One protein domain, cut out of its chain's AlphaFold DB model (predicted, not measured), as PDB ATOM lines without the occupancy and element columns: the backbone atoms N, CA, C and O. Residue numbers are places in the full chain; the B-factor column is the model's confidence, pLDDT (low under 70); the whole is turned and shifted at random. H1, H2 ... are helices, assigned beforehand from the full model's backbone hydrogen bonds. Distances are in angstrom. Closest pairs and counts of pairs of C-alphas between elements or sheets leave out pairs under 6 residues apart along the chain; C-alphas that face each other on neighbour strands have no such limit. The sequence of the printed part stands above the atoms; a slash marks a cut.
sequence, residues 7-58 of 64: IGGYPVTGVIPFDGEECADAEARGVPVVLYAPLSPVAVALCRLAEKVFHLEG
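AT A GLANCE: This is residues 7 to 58 of the 64 residues of an uncharacterized protein of Chloroflexi bacterium (UniProt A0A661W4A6). The model is a small U: a drawn-out stretch with no named element, residues 7 to 19, makes one arm, the long helix H3 makes the other, and the short helices H1 and H2 make the turn between them. Residues 7 to 12 stick out free at the end of the first arm. The printed part has 52 residues with three named helices, in the order H1, H2, H3, and no named strand; the class is all helix. The whole is loose, with a radius of gyration of the C-alphas of 12.7 A and spans of 35 by 25 by 17 A.

IN THESE COORDINATES: Start at C-alpha 7, at (187.539, 215.074, 271.068), and go along residues 7 to 19 to Gly 20 at (194.338, 194.249, 261.569). There H1 begins, residues 20 to 28, 12.1 A from first to last C-alpha. Next comes H2, residues 33 to 36. Then find H3, residues 41 to 56, 22.7 A long, ending at C-alpha 56 at (191.769, 207.639, 287.537).

HOW THE PARTS SIT: Look first at H2, which touches both other helices. It touches H1, where the closest C-alphas, those of Ala 26 and Val 33, are 5.2 A apart. H3 touches H2 with residues 42 to 47 alone; the closest C-alphas, those of Val 34 and Ala 43, are 4.5 A apart. H1 and H3 are near each other, with 6 pairs of C-alphas within 10 A but no pair within 8 A. In H1 and H3 every O i to N i+4 pair is within hydrogen-bond range; H2 is too short for such a pair, and its 1 pair of O i and N i+3 is within range.

THE WHOLE: The two C-alphas farthest apart, those of Gly 9 and Arg 29, are 37.3 A apart. The printed part has no cut, and the links H1 to H2 and H2 to H3 are both tight. The mean pLDDT of the printed part is 90.9, and no printed residue is under 70.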
ATOM      1  N   ILE A   7     188.547 215.310 272.107       79.81
ATOM      2  CA  ILE A   7     187.539 215.074 271.068       79.81
ATOM      3  C   ILE A   7     186.205 215.528 271.655       79.81
ATOM      4  O   ILE A   7     185.759 214.984 272.660       79.81
ATOM      5  N   GLY A   8     185.590 216.567 271.083       82.81
ATOM      6  CA  GLY A   8     184.306 217.092 271.575       82.81
ATOM      7  C   GLY A   8     184.337 217.612 273.021       82.81
ATOM      8  O   GLY A   8     183.329 217.538 273.712       82.81
ATOM      9  N   GLY A   9     185.491 218.092 273.500       84.19
ATOM     10  CA  GLY A   9     185.675 218.538 274.889       84.19
ATOM     11  C   GLY A   9     186.030 217.423 275.880       84.19
ATOM     12  O   GLY A   9     186.350 217.722 277.028       84.19
ATOM     13  N   TYR A  10     186.051 216.160 275.446       81.12
ATOM     14  CA  TYR A  10     186.470 215.028 276.271       81.12
ATOM     15  C   TYR A  10     187.976 214.784 276.142       81.12
ATOM     16  O   TYR A  10     188.471 214.727 275.012       81.12
ATOM     17  N   PRO A  11     188.716 214.626 277.255       83.12
ATOM     18  CA  PRO A  11     190.147 214.360 277.206       83.12
ATOM     19  C   PRO A  11     190.419 212.984 276.594       83.12
ATOM     20  O   PRO A  11     189.781 211.990 276.942       83.12
ATOM     21  N   VAL A  12     191.397 212.917 275.693       86.81
ATOM     22  CA  VAL A  12     191.825 211.649 275.095       86.81
ATOM     23  C   VAL A  12     192.798 210.946 276.044       86.81
ATOM     24  O   VAL A  12     193.932 211.382 276.229       86.81
ATOM     25  N   THR A  13     192.377 209.824 276.634       85.44
ATOM     26  CA  THR A  13     193.193 209.051 277.595       85.44
ATOM     27  C   THR A  13     194.351 208.294 276.928       85.44
ATOM     28  O   THR A  13     195.398 208.046 277.544       85.44
ATOM     29  N   GLY A  14     194.208 207.932 275.652       87.06
ATOM     30  CA  GLY A  14     195.231 207.233 274.880       87.06
ATOM     31  C   GLY A  14     194.799 206.937 273.448       87.06
ATOM     32  O   GLY A  14     193.659 207.188 273.069       87.06
ATOM     33  N   VAL A  15     195.731 206.392 272.668       90.19
ATOM     34  CA  VAL A  15     195.509 205.931 271.293       90.19
ATOM     35  C   VAL A  15     195.813 204.441 271.249       90.19
ATOM     36  O   VAL A  15     196.856 204.014 271.747       90.19
ATOM     37  N   ILE A  16     194.911 203.665 270.651       93.38
ATOM     38  CA  ILE A  16     195.157 202.259 270.333       93.38
ATOM     39  C   ILE A  16     195.606 202.210 268.869       93.38
ATOM     40  O   ILE A  16     194.870 202.695 268.008       93.38
ATOM     41  N   PRO A  17     196.821 201.712 268.577       92.44
ATOM     42  CA  PRO A  17     197.282 201.577 267.203       92.44
ATOM     43  C   PRO A  17     196.409 200.565 266.459       92.44
ATOM     44  O   PRO A  17     195.797 199.695 267.068       92.44
ATOM     45  N   PHE A  18     196.351 200.672 265.137       90.00
ATOM     46  CA  PHE A  18     195.671 199.672 264.326       90.00
ATOM     47  C   PHE A  18     196.608 198.491 264.050       90.00
ATOM     48  O   PHE A  18     197.726 198.701 263.583       90.00
ATOM     49  N   ASP A  19     196.130 197.274 264.302       89.19
ATOM     50  CA  ASP A  19     196.780 196.023 263.906       89.19
ATOM     51  C   ASP A  19     195.700 195.033 263.451       89.19
ATOM     52  O   ASP A  19     195.009 194.420 264.265       89.19
ATOM     53  N   GLY A  20     195.471 194.977 262.139       86.69
ATOM     54  CA  GLY A  20     194.338 194.249 261.569       86.69
ATOM     55  C   GLY A  20     194.501 192.731 261.593       86.69
ATOM     56  O   GLY A  20     193.499 192.030 261.673       86.69
ATOM     57  N   GLU A  21     195.735 192.231 261.534       93.38
ATOM     58  CA  GLU A  21     196.030 190.796 261.471       93.38
ATOM     59  C   GLU A  21     195.897 190.166 262.859       93.38
ATOM     60  O   GLU A  21     195.044 189.305 263.067       93.38
ATOM     61  N   GLU A  22     196.641 190.684 263.839       90.81
ATOM     62  CA  GLU A  22     196.633 190.158 265.209       90.81
ATOM     63  C   GLU A  22     195.250 190.276 265.869       90.81
ATOM     64  O   GLU A  22     194.827 189.386 266.611       90.81
ATOM     65  N   CYS A  23     194.506 191.356 265.591       93.00
ATOM     66  CA  CYS A  23     193.143 191.502 266.106       93.00
ATOM     67  C   CYS A  23     192.174 190.500 265.468       93.00
ATOM     68  O   CYS A  23     191.380 189.896 266.189       93.00
ATOM     69  N   ALA A  24     192.235 190.315 264.145       95.31
ATOM     70  CA  ALA A  24     191.348 189.390 263.442       95.31
ATOM     71  C   ALA A  24     191.623 187.933 263.839       95.31
ATOM     72  O   ALA A  24     190.688 187.164 264.062       95.31
ATOM     73  N   ASP A  25     192.892 187.564 263.992       96.62
ATOM     74  CA  ASP A  25     193.292 186.224 264.416       96.62
ATOM     75  C   ASP A  25     192.865 185.916 265.857       96.62
ATOM     76  O   ASP A  25     192.376 184.816 266.148       96.62
ATOM     77  N   ALA A  26     193.017 186.885 266.766       96.19
ATOM     78  CA  ALA A  26     192.550 186.761 268.142       96.19
ATOM     79  C   ALA A  26     191.023 186.577 268.195       96.19
ATOM     80  O   ALA A  26     190.525 185.673 268.878       96.19
ATOM     81  N   GLU A  27     190.282 187.372 267.416       96.81
ATOM     82  CA  GLU A  27     188.823 187.287 267.304       96.81
ATOM     83  C   GLU A  27     188.370 185.937 266.733       96.81
ATOM     84  O   GLU A  27     187.502 185.284 267.317       96.81
ATOM     85  N   ALA A  28     189.009 185.456 265.664       97.81
ATOM     86  CA  ALA A  28     188.717 184.154 265.063       97.81
ATOM     87  C   ALA A  28     188.922 182.986 266.044       97.81
ATOM     88  O   ALA A  28     188.247 181.959 265.958       97.81
ATOM     89  N   ARG A  29     189.842 183.144 266.998       96.06
ATOM     90  CA  ARG A  29     190.117 182.169 268.062       96.06
ATOM     91  C   ARG A  29     189.260 182.374 269.313       96.06
ATOM     92  O   ARG A  29     189.380 181.584 270.250       96.06
ATOM     93  N   GLY A  30     188.412 183.401 269.346       97.38
ATOM     94  CA  GLY A  30     187.557 183.721 270.487       97.38
ATOM     95  C   GLY A  30     188.337 184.137 271.735       97.38
ATOM     96  O   GLY A  30     187.862 183.928 272.852       97.38
ATOM     97  N   VAL A  31     189.540 184.691 271.565       97.44
ATOM     98  CA  VAL A  31     190.399 185.123 272.673       97.44
ATOM     99  C   VAL A  31     190.730 186.613 272.560       97.44
ATOM    100  O   VAL A  31     190.890 187.133 271.461       97.44
ATOM    101  N   PRO A  32     190.869 187.341 273.679       94.88
ATOM    102  CA  PRO A  32     191.329 188.724 273.647       94.88
ATOM    103  C   PRO A  32     192.736 188.847 273.049       94.88
ATOM    104  O   PRO A  32     193.624 188.068 273.399       94.88
ATOM    105  N   VAL A  33     192.983 189.890 272.249       95.56
ATOM    106  CA  VAL A  33     194.312 190.175 271.666       95.56
ATOM    107  C   VAL A  33     195.412 190.308 272.728       95.56
ATOM    108  O   VAL A  33     196.546 189.901 272.506       95.56
ATOM    109  N   VAL A  34     195.062 190.781 273.932       95.94
ATOM    110  CA  VAL A  34     195.979 190.857 275.085       95.94
ATOM    111  C   VAL A  34     196.462 189.489 275.579       95.94
ATOM    112  O   VAL A  34     197.523 189.417 276.191       95.94
ATOM    113  N   LEU A  35     195.707 188.415 275.323       95.75
ATOM    114  CA  LEU A  35     196.091 187.035 275.643       95.75
ATOM    115  C   LEU A  35     196.680 186.307 274.431       95.75
ATOM    116  O   LEU A  35     197.578 185.488 274.599       95.75
ATOM    117  N   TYR A  36     196.180 186.599 273.229       96.50
ATOM    118  CA  TYR A  36     196.654 185.990 271.987       96.50
ATOM    119  C   TYR A  36     198.060 186.467 271.600       96.50
ATOM    120  O   TYR A  36     198.957 185.653 271.399       96.50
ATOM    121  N   ALA A  37     198.254 187.787 271.569       95.06
ATOM    122  CA  ALA A  37     199.477 188.449 271.137       95.06
ATOM    123  C   ALA A  37     199.878 189.533 272.154       95.06
ATOM    124  O   ALA A  37     199.757 190.733 271.885       95.06
ATOM    125  N   PRO A  38     200.371 189.136 273.344       94.25
ATOM    126  CA  PRO A  38     200.586 190.040 274.480       94.25
ATOM    127  C   PRO A  38     201.647 191.122 274.232       94.25
ATOM    128  O   PRO A  38     201.686 192.127 274.938       94.25
ATOM    129  N   LEU A  39     202.515 190.924 273.236       94.44
ATOM    130  CA  LEU A  39     203.554 191.880 272.849       94.44
ATOM    131  C   LEU A  39     203.160 192.742 271.640       94.44
ATOM    132  O   LEU A  39     203.938 193.611 271.246       94.44
ATOM    133  N   SER A  40     201.973 192.525 271.062       95.50
ATOM    134  CA  SER A  40     201.483 193.351 269.958       95.50
ATOM    135  C   SER A  40     201.317 194.812 270.407       95.50
ATOM    136  O   SER A  40     200.988 195.080 271.573       95.50
ATOM    137  N   PRO A  41     201.492 195.791 269.500       95.00
ATOM    138  CA  PRO A  41     201.272 197.201 269.817       95.00
ATOM    139  C   PRO A  41     199.872 197.479 270.384       95.00
ATOM    140  O   PRO A  41     199.724 198.327 271.267       95.00
ATOM    141  N   VAL A  42     198.858 196.741 269.916       96.12
ATOM    142  CA  VAL A  42     197.475 196.828 270.408       96.12
ATOM    143  C   VAL A  42     197.376 196.351 271.850       96.12
ATOM    144  O   VAL A  42     196.853 197.081 272.695       96.12
ATOM    145  N   ALA A  43     197.911 195.166 272.155       95.69
ATOM    146  CA  ALA A  43     197.879 194.614 273.506       95.69
ATOM    147  C   ALA A  43     198.590 195.532 274.507       95.69
ATOM    148  O   ALA A  43     198.032 195.868 275.552       95.69
ATOM    149  N   VAL A  44     199.781 196.023 274.157       94.94
ATOM    150  CA  VAL A  44     200.545 196.945 275.011       94.94
ATOM    151  C   VAL A  44     199.787 198.258 275.235       94.94
ATOM    152  O   VAL A  44     199.761 198.770 276.360       94.94
ATOM    153  N   ALA A  45     199.155 198.814 274.196       95.31
ATOM    154  CA  ALA A  45     198.355 200.031 274.321       95.31
ATOM    155  C   ALA A  45     197.123 199.823 275.218       95.31
ATOM    156  O   ALA A  45     196.844 200.675 276.064       95.31
ATOM    157  N   LEU A  46     196.436 198.685 275.087       95.19
ATOM    158  CA  LEU A  46     195.307 198.302 275.939       95.19
ATOM    159  C   LEU A  46     195.723 198.144 277.404       95.19
ATOM    160  O   LEU A  46     195.056 198.689 278.283       95.19
ATOM    161  N   CYS A  47     196.846 197.476 277.682       93.56
ATOM    162  CA  CYS A  47     197.363 197.344 279.044       93.56
ATOM    163  C   CYS A  47     197.669 198.713 279.664       93.56
ATOM    164  O   CYS A  47     197.222 199.001 280.772       93.56
ATOM    165  N   ARG A  48     198.353 199.601 278.933       92.44
ATOM    166  CA  ARG A  48     198.638 200.969 279.406       92.44
ATOM    167  C   ARG A  48     197.372 201.796 279.613       92.44
ATOM    168  O   ARG A  48     197.324 202.634 280.513       92.44
ATOM    169  N   LEU A  49     196.358 201.607 278.768       92.81
ATOM    170  CA  LEU A  49     195.066 202.265 278.938       92.81
ATOM    171  C   LEU A  49     194.379 201.779 280.217       92.81
ATOM    172  O   LEU A  49     193.921 202.611 280.995       92.81
ATOM    173  N   ALA A  50     194.370 200.467 280.464       90.88
ATOM    174  CA  ALA A  50     193.836 199.902 281.697       90.88
ATOM    175  C   ALA A  50     194.555 200.484 282.923       90.88
ATOM    176  O   ALA A  50     193.890 200.993 283.820       90.88
ATOM    177  N   GLU A  51     195.895 200.518 282.928       89.25
ATOM    178  CA  GLU A  51     196.679 201.128 284.013       89.25
ATOM    179  C   GLU A  51     196.243 202.574 284.293       89.25
ATOM    180  O   GLU A  51     196.041 202.941 285.449       89.25
ATOM    181  N   LYS A  52     196.036 203.397 283.257       88.56
ATOM    182  CA  LYS A  52     195.550 204.779 283.423       88.56
ATOM    183  C   LYS A  52     194.144 204.844 284.020       88.56
ATOM    184  O   LYS A  52     193.902 205.694 284.871       88.56
ATOM    185  N   VAL A  53     193.234 203.971 283.587       86.62
ATOM    186  CA  VAL A  53     191.862 203.911 284.116       86.62
ATOM    187  C   VAL A  53     191.873 203.537 285.597       86.62
ATOM    188  O   VAL A  53     191.254 204.241 286.388       86.62
ATOM    189  N   PHE A  54     192.668 202.539 285.998       85.00
ATOM    190  CA  PHE A  54     192.837 202.181 287.411       85.00
ATOM    191  C   PHE A  54     193.281 203.383 288.259       85.00
ATOM    192  O   PHE A  54     192.678 203.665 289.292       85.00
ATOM    193  N   HIS A  55     194.273 204.148 287.790       82.56
ATOM    194  CA  HIS A  55     194.732 205.349 288.496       82.56
ATOM    195  C   HIS A  55     193.650 206.436 288.595       82.56
ATOM    196  O   HIS A  55     193.536 207.077 289.639       82.56
ATOM    197  N   LEU A  56     192.858 206.652 287.538       80.06
ATOM    198  CA  LEU A  56     191.769 207.639 287.537       80.06
ATOM    199  C   LEU A  56     190.635 207.261 288.495       80.06
ATOM    200  O   LEU A  56     190.050 208.140 289.124       80.06
ATOM    201  N   GLU A  57     190.348 205.969 288.627       80.31
ATOM    202  CA  GLU A  57     189.323 205.452 289.538       80.31
ATOM    203  C   GLU A  57     189.822 205.315 290.989       80.31
ATOM    204  O   GLU A  57     189.064 204.917 291.872       80.31
ATOM    205  N   GLY A  58     191.092 205.646 291.263       73.81
ATOM    206  CA  GLY A  58     191.707 205.457 292.581       73.81
ATOM    207  C   GLY A  58     191.871 203.983 292.966       73.81
ATOM    208  O   GLY A  58     192.033 203.660 294.142       73.81
TER     209      GLY A  58